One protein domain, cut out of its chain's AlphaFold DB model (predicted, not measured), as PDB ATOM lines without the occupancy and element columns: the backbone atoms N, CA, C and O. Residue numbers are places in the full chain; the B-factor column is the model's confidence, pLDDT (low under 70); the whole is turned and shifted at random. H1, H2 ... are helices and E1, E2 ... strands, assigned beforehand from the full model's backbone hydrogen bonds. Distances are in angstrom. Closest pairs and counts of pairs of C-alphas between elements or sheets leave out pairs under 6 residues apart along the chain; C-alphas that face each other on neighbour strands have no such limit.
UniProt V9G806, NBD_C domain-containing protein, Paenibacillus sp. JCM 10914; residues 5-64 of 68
ATOM      1  N   ASP A   5     185.417 151.978 206.771       97.31
ATOM      2  CA  ASP A   5     185.622 153.210 207.542       97.31
ATOM      3  C   ASP A   5     185.000 153.130 208.935       97.31
ATOM      4  O   ASP A   5     185.651 153.466 209.922       97.31
ATOM      5  N   THR A   6     183.775 152.608 209.041       96.69
ATOM      6  CA  THR A   6     183.119 152.373 210.334       96.69
ATOM      7  C   THR A   6     183.949 151.436 211.206       96.69
ATOM      8  O   THR A   6     184.193 151.741 212.373       96.69
ATOM      9  N   ALA A   7     184.410 150.312 210.644       96.56
ATOM     10  CA  ALA A   7     185.238 149.351 211.368       96.56
ATOM     11  C   ALA A   7     186.540 149.994 211.866       96.56
ATOM     12  O   ALA A   7     186.854 149.923 213.053       96.56
ATOM     13  N   LYS A   8     187.241 150.716 210.985       96.06
ATOM     14  CA  LYS A   8     188.482 151.425 211.307       96.06
ATOM     15  C   LYS A   8     188.285 152.457 212.416       96.06
ATOM     16  O   LYS A   8     189.078 152.498 213.352       96.06
ATOM     17  N   GLN A   9     187.232 153.273 212.341       97.75
ATOM     18  CA  GLN A   9     186.963 154.301 213.350       97.75
ATOM     19  C   GLN A   9     186.652 153.699 214.724       97.75
ATOM     20  O   GLN A   9     187.107 154.233 215.735       97.75
ATOM     21  N   ILE A  10     185.927 152.575 214.779       95.31
ATOM     22  CA  ILE A  10     185.695 151.850 216.035       95.31
ATOM     23  C   ILE A  10     187.025 151.344 216.601       95.31
ATOM     24  O   ILE A  10     187.329 151.636 217.755       95.31
ATOM     25  N   CYS A  11     187.849 150.671 215.789       95.25
ATOM     26  CA  CYS A  11     189.154 150.171 216.228       95.25
ATOM     27  C   CYS A  11     190.051 151.287 216.776       95.25
ATOM     28  O   CYS A  11     190.623 151.133 217.851       95.25
ATOM     29  N   MET A  12     190.122 152.433 216.088       96.75
ATOM     30  CA  MET A  12     190.912 153.584 216.537       96.75
ATOM     31  C   MET A  12     190.414 154.142 217.874       96.75
ATOM     32  O   MET A  12     191.219 154.418 218.759       96.75
ATOM     33  N   LYS A  13     189.095 154.289 218.050       96.81
ATOM     34  CA  LYS A  13     188.518 154.811 219.300       96.81
ATOM     35  C   LYS A  13     188.667 153.851 220.476       96.81
ATOM     36  O   LYS A  13     188.693 154.304 221.614       96.81
ATOM     37  N   TRP A  14     188.719 152.551 220.210       95.19
ATOM     38  CA  TRP A  14     188.831 151.508 221.232       95.19
ATOM     39  C   TRP A  14     190.269 151.008 221.421       95.19
ATOM     40  O   TRP A  14     190.484 150.060 222.167       95.19
ATOM     41  N   ASN A  15     191.250 151.644 220.768       95.44
ATOM     42  CA  ASN A  15     192.660 151.250 220.800       95.44
ATOM     43  C   ASN A  15     192.885 149.760 220.461       95.44
ATOM     44  O   ASN A  15     193.719 149.082 221.057       95.44
ATOM     45  N   ILE A  16     192.111 149.248 219.502       95.75
ATOM     46  CA  ILE A  16     192.221 147.876 219.009       95.75
ATOM     47  C   ILE A  16     193.333 147.813 217.965       95.75
ATOM     48  O   ILE A  16     193.290 148.522 216.959       95.75
ATOM     49  N   SER A  17     194.304 146.927 218.183       93.75
ATOM     50  CA  SER A  17     195.463 146.737 217.301       93.75
ATOM     51  C   SER A  17     195.207 145.772 216.142       93.75
ATOM     52  O   SER A  17     195.930 145.799 215.147       93.75
ATOM     53  N   GLY A  18     194.178 144.932 216.243       94.75
ATOM     54  CA  GLY A  18     193.827 143.981 215.202       94.75
ATOM     55  C   GLY A  18     192.756 142.994 215.638       94.75
ATOM     56  O   GLY A  18     192.121 143.147 216.685       94.75
ATOM     57  N   PHE A  19     192.583 141.973 214.808       96.69
ATOM     58  CA  PHE A  19     191.584 140.933 214.983       96.69
ATOM     59  C   PHE A  19     192.241 139.555 214.938       96.69
ATOM     60  O   PHE A  19     193.116 139.317 214.106       96.69
ATOM     61  N   GLU A  20     191.779 138.647 215.788       97.06
ATOM     62  CA  GLU A  20     191.972 137.213 215.606       97.06
ATOM     63  C   GLU A  20     190.809 136.684 214.764       97.06
ATOM     64  O   GLU A  20     189.646 136.791 215.162       97.06
ATOM     65  N   LEU A  21     191.111 136.159 213.577       97.12
ATOM     66  CA  LEU A  21     190.110 135.571 212.693       97.12
ATOM     67  C   LEU A  21     189.757 134.166 213.182       97.12
ATOM     68  O   LEU A  21     190.648 133.337 213.344       97.12
ATOM     69  N   LEU A  22     188.468 133.900 213.382       96.56
ATOM     70  CA  LEU A  22     187.995 132.621 213.912       96.56
ATOM     71  C   LEU A  22     187.279 131.782 212.859       96.56
ATOM     72  O   LEU A  22     187.490 130.577 212.782       96.56
ATOM     73  N   ASP A  23     186.400 132.418 212.089       96.44
ATOM     74  CA  ASP A  23     185.522 131.760 211.126       96.44
ATOM     75  C   ASP A  23     184.950 132.813 210.162       96.44
ATOM     76  O   ASP A  23     185.244 134.010 210.260       96.44
ATOM     77  N   GLU A  24     184.084 132.385 209.259       96.25
ATOM     78  CA  GLU A  24     183.350 133.238 208.344       96.25
ATOM     79  C   GLU A  24     181.848 132.932 208.426       96.25
ATOM     80  O   GLU A  24     181.421 131.784 208.361       96.25
ATOM     81  N   LEU A  25     181.026 133.971 208.607       97.19
ATOM     82  CA  LEU A  25     179.570 133.814 208.662       97.19
ATOM     83  C   LEU A  25     179.006 133.490 207.270       97.19
ATOM     84  O   LEU A  25     178.152 132.624 207.119       97.19
ATOM     85  N   GLU A  26     179.490 134.229 206.277       96.69
ATOM     86  CA  GLU A  26     179.169 134.164 204.852       96.69
ATOM     87  C   GLU A  26     180.379 134.702 204.082       96.69
ATOM     88  O   GLU A  26     181.151 135.472 204.647       96.69
ATOM     89  N   ILE A  27     180.514 134.389 202.790       94.94
ATOM     90  CA  ILE A  27     181.648 134.844 201.966       94.94
ATOM     91  C   ILE A  27     181.861 136.368 202.093       94.94
ATOM     92  O   ILE A  27     181.011 137.178 201.708       94.94
ATOM     93  N   GLY A  28     183.027 136.760 202.601       94.44
ATOM     94  CA  GLY A  28     183.444 138.133 202.878       94.44
ATOM     95  C   GLY A  28     182.884 138.746 204.167       94.44
ATOM     96  O   GLY A  28     182.894 139.976 204.303       94.44
ATOM     97  N   VAL A  29     182.393 137.931 205.109       98.12
ATOM     98  CA  VAL A  29     181.795 138.359 206.388       98.12
ATOM     99  C   VAL A  29     182.482 137.662 207.577       98.12
ATOM    100  O   VAL A  29     181.953 136.695 208.135       98.12
ATOM    101  N   PRO A  30     183.669 138.140 207.993       97.88
ATOM    102  CA  PRO A  30     184.471 137.493 209.028       97.88
ATOM    103  C   PRO A  30     183.836 137.502 210.421       97.88
ATOM    104  O   PRO A  30     183.303 138.525 210.865       97.88
ATOM    105  N   ILE A  31     184.011 136.397 211.146       97.88
ATOM    106  CA  ILE A  31     183.799 136.268 212.589       97.88
ATOM    107  C   ILE A  31     185.171 136.291 213.264       97.88
ATOM    108  O   ILE A  31     186.081 135.547 212.904       97.88
ATOM    109  N   SER A  32     185.329 137.159 214.255       97.25
ATOM    110  CA  SER A  32     186.626 137.441 214.865       97.25
ATOM    111  C   SER A  32     186.503 137.816 216.336       97.25
ATOM    112  O   SER A  32     185.401 138.050 216.837       97.25
ATOM    113  N   LYS A  33     187.643 137.910 217.013       96.94
ATOM    114  CA  LYS A  33     187.814 138.614 218.290       96.94
ATOM    115  C   LYS A  33     188.790 139.759 218.107       96.94
ATOM    116  O   LYS A  33     189.561 139.774 217.148       96.94
ATOM    117  N   PHE A  34     188.776 140.724 219.015       95.94
ATOM    118  CA  PHE A  34     189.834 141.726 219.051       95.94
ATOM    119  C   PHE A  34     191.094 141.136 219.687       95.94
ATOM    120  O   PHE A  34     191.008 140.437 220.693       95.94
ATOM    121  N   LEU A  35     192.271 141.449 219.142       94.31
ATOM    122  CA  LEU A  35     193.528 141.023 219.757       94.31
ATOM    123  C   LEU A  35     193.641 141.603 221.173       94.31
ATOM    124  O   LEU A  35     193.566 142.818 221.357       94.31
ATOM    125  N   GLY A  36     193.826 140.728 222.163       90.50
ATOM    126  CA  GLY A  36     193.893 141.108 223.575       90.50
ATOM    127  C   GLY A  36     192.533 141.288 224.261       90.50
ATOM    128  O   GLY A  36     192.505 141.751 225.399       90.50
ATOM    129  N   ASN A  37     191.417 140.936 223.610       89.62
ATOM    130  CA  ASN A  37     190.099 140.856 224.241       89.62
ATOM    131  C   ASN A  37     189.347 139.602 223.771       89.62
ATOM    132  O   ASN A  37     188.634 139.615 222.765       89.62
ATOM    133  N   ASP A  38     189.483 138.536 224.558       86.75
ATOM    134  CA  ASP A  38     188.965 137.213 224.205       86.75
ATOM    135  C   ASP A  38     187.469 137.034 224.496       86.75
ATOM    136  O   ASP A  38     186.874 136.030 224.086       86.75
ATOM    137  N   GLU A  39     186.855 137.987 225.197       89.25
ATOM    138  CA  GLU A  39     185.462 137.918 225.645       89.25
ATOM    139  C   GLU A  39     184.482 138.472 224.606       89.25
ATOM    140  O   GLU A  39     183.293 138.148 224.634       89.25
ATOM    141  N   LEU A  40     184.967 139.294 223.666       91.94
ATOM    142  CA  LEU A  40     184.115 139.993 222.713       91.94
ATOM    143  C   LEU A  40     184.260 139.450 221.290       91.94
ATOM    144  O   LEU A  40     185.239 139.709 220.590       91.94
ATOM    145  N   TYR A  41     183.211 138.772 220.829       95.69
ATOM    146  CA  TYR A  41     183.068 138.390 219.428       95.69
ATOM    147  C   TYR A  41     182.626 139.575 218.572       95.69
ATOM    148  O   TYR A  41     181.736 140.349 218.932       95.69
ATOM    149  N   VAL A  42     183.218 139.676 217.387       96.56
ATOM    150  CA  VAL A  42     182.969 140.739 216.424       96.56
ATOM    151  C   VAL A  42     182.780 140.138 215.043       96.56
ATOM    152  O   VAL A  42     183.634 139.417 214.531       96.56
ATOM    153  N   ILE A  43     181.667 140.503 214.414       98.00
ATOM    154  CA  ILE A  43     181.417 140.225 213.002       98.00
ATOM    155  C   ILE A  43     181.648 141.511 212.215       98.00
ATOM    156  O   ILE A  43     181.052 142.554 212.528       98.00
ATOM    157  N   THR A  44     182.519 141.455 211.209       97.56
ATOM    158  CA  THR A  44     182.799 142.581 210.309       97.56
ATOM    159  C   THR A  44     182.302 142.279 208.901       97.56
ATOM    160  O   THR A  44     182.150 141.124 208.522       97.56
ATOM    161  N   LYS A  45     181.976 143.319 208.134       97.81
ATOM    162  CA  LYS A  45     181.452 143.176 206.775       97.81
ATOM    163  C   LYS A  45     181.889 144.347 205.914       97.81
ATOM    164  O   LYS A  45     181.694 145.501 206.303       97.81
ATOM    165  N   ALA A  46     182.417 144.089 204.725       96.12
ATOM    166  CA  ALA A  46     182.631 145.151 203.748       96.12
ATOM    167  C   ALA A  46     181.287 145.706 203.219       96.12
ATOM    168  O   ALA A  46     180.225 145.073 203.311       96.12
ATOM    169  N   GLY A  47     181.313 146.928 202.682       94.88
ATOM    170  CA  GLY A  47     180.153 147.486 201.981       94.88
ATOM    171  C   GLY A  47     179.803 146.615 200.770       94.88
ATOM    172  O   GLY A  47     180.698 146.237 200.027       94.88
ATOM    173  N   GLY A  48     178.527 146.263 200.598       93.12
ATOM    174  CA  GLY A  48     178.069 145.438 199.469       93.12
ATOM    175  C   GLY A  48     178.325 143.925 199.570       93.12
ATOM    176  O   GLY A  48     177.912 143.208 198.671       93.12
ATOM    177  N   PHE A  49     178.960 143.430 200.639       96.25
ATOM    178  CA  PHE A  49     179.152 141.989 200.880       96.25
ATOM    179  C   PHE A  49     178.033 141.389 201.743       96.25
ATOM    180  O   PHE A  49     177.375 142.131 202.481       96.25
ATOM    181  N   GLY A  50     177.886 140.061 201.693       95.25
ATOM    182  CA  GLY A  50     176.858 139.288 202.396       95.25
ATOM    183  C   GLY A  50     175.527 139.194 201.642       95.25
ATOM    184  O   GLY A  50     175.241 139.991 200.745       95.25
ATOM    185  N   GLN A  51     174.718 138.210 202.017       96.38
ATOM    186  CA  GLN A  51     173.346 138.023 201.559       96.38
ATOM    187  C   GLN A  51     172.418 139.107 202.139       96.38
ATOM    188  O   GLN A  51     172.782 139.797 203.101       96.38
ATOM    189  N   PRO A  52     171.207 139.298 201.580       96.75
ATOM    190  CA  PRO A  52     170.268 140.321 202.052       96.75
ATOM    191  C   PRO A  52     169.922 140.241 203.551       96.75
ATOM    192  O   PRO A  52     169.594 141.255 204.164       96.75
ATOM    193  N   ASP A  53     170.019 139.055 204.146       97.38
ATOM    194  CA  ASP A  53     169.701 138.720 205.535       97.38
ATOM    195  C   ASP A  53     170.932 138.580 206.453       97.38
ATOM    196  O   ASP A  53     170.792 138.226 207.625       97.38
ATOM    197  N   VAL A  54     172.125 138.969 205.990       97.44
ATOM    198  CA  VAL A  54     173.402 138.822 206.718       97.44
ATOM    199  C   VAL A  54     173.382 139.337 208.164       97.44
ATOM    200  O   VAL A  54     174.014 138.764 209.052       97.44
ATOM    201  N   PHE A  55     172.645 140.412 208.457       97.25
ATOM    202  CA  PHE A  55     172.553 140.926 209.829       97.25
ATOM    203  C   PHE A  55     171.704 140.038 210.741       97.25
ATOM    204  O   PHE A  55     172.003 139.939 211.931       97.25
ATOM    205  N   ILE A  56     170.683 139.373 210.200       97.12
ATOM    206  CA  ILE A  56     169.885 138.394 210.940       97.12
ATOM    207  C   ILE A  56     170.770 137.192 211.277       97.12
ATOM    208  O   ILE A  56     170.853 136.823 212.451       97.12
ATOM    209  N   HIS A  57     171.501 136.658 210.294       96.81
ATOM    210  CA  HIS A  57     172.456 135.566 210.504       96.81
ATOM    211  C   HIS A  57     173.526 135.928 211.539       96.81
ATOM    212  O   HIS A  57     173.806 135.145 212.448       96.81
ATOM    213  N   ALA A  58     174.067 137.149 211.475       97.38
ATOM    214  CA  ALA A  58     175.062 137.631 212.428       97.38
ATOM    215  C   ALA A  58     174.518 137.655 213.863       97.38
ATOM    216  O   ALA A  58     175.178 137.188 214.790       97.38
ATOM    217  N   ILE A  59     173.297 138.166 214.057       96.12
ATOM    218  CA  ILE A  59     172.645 138.202 215.372       96.12
ATOM    219  C   ILE A  59     172.381 136.785 215.884       96.12
ATOM    220  O   ILE A  59     172.622 136.511 217.059       96.12
ATOM    221  N   GLN A  60     171.893 135.886 215.029       96.06
ATOM    222  CA  GLN A  60     171.648 134.492 215.398       96.06
ATOM    223  C   GLN A  60     172.946 133.798 215.818       96.06
ATOM    224  O   GLN A  60     172.989 133.210 216.896       96.06
ATOM    225  N   LYS A  61     174.023 133.936 215.035       95.31
ATOM    226  CA  LYS A  61     175.340 133.370 215.355       95.31
ATOM    227  C   LYS A  61     175.879 133.908 216.683       95.31
ATOM    228  O   LYS A  61     176.289 133.119 217.527       95.31
ATOM    229  N   LEU A  62     175.820 135.225 216.913       93.81
ATOM    230  CA  LEU A  62     176.323 135.854 218.146       93.81
ATOM    231  C   LEU A  62     175.514 135.497 219.397       93.81
ATOM    232  O   LEU A  62     176.067 135.469 220.491       93.81
ATOM    233  N   LYS A  63     174.224 135.181 219.255       93.19
ATOM    234  CA  LYS A  63     173.399 134.650 220.352       93.19
ATOM    235  C   LYS A  63     173.711 133.185 220.693       93.19
ATOM    236  O   LYS A  63     173.005 132.606 221.511       93.19
ATOM    237  N   GLY A  64     174.732 132.591 220.067       85.62
ATOM    238  CA  GLY A  64     175.051 131.172 220.193       85.62
ATOM    239  C   GLY A  64     174.016 130.300 219.492       85.62
ATOM    240  O   GLY A  64     173.620 129.296 220.069       85.62
TER     241      GLY A  64
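AT A GLANCE: This is residues 5 to 64 of the 68 residues of the protein "NBD_C domain-containing protein" of Paenibacillus sp. JCM 10914 (UniProt V9G806). A small sheet of three strands, E1, E2 and E3, has helix H2 packed slantwise over it, while the other helix, H1, sits off the sheet and away from H2. A loop of residues 44 to 53 leads from E3 round to H2. The printed part has 60 residues, with two named helices and three named strands in the order H1, E1, E2, E3, H2; the class is mixed, helices and strands. The sheet order is E1, E2, E3, antiparallel, and the whole is compact, with a radius of gyration of the C-alphas of 11.6 A and spans of 31 by 26 by 15 A.

IN THESE COORDINATES: H1, residues 5 to 13, begins at C-alpha 5 (185.622, 153.210, 207.542) and is 12.2 A long. E1, residues 19 to 26, is 17.4 A long and bends by 73 degrees at residue 22. E2, residues 29 to 34, is 15.4 A long, and E3, residues 37 to 43, 14.2 A. H2, residues 54 to 62, is 12.2 A long and ends at C-alpha 62 (176.323, 135.854, 218.146).

HOW THE PARTS SIT: E1, E2 and E3 form a meander, each strand the antiparallel neighbour of the one before. In the hairpin E1 and E2, at 155 degrees, N 20 and O 33 are 2.8 A apart, within hydrogen-bond range. In the hairpin E2 and E3, at 162 degrees, N 32 and O 42 are 2.8 A apart, also within range. The sheet is only just strongly twisted, with C-alphas up to 4.1 A off its best plane. H2 is on the sheet at a height over the sheet of 8.2 A, slantwise to E2 at 40 degrees on the local plane. The closest C-alphas of E3 and H2, those of Ile 43 and Ala 58, are 6.9 A apart. H1 is not on the sheet and is apart from H2. In H1 and H2 every O i to N i+4 pair is within hydrogen-bond range.

THE WHOLE: The two C-alphas farthest apart, those of Gly 36 and Pro 52, are 32.0 A apart. The printed part has no cut and no long link. The mean pLDDT of the printed part is 95.5, and no printed residue is under 70.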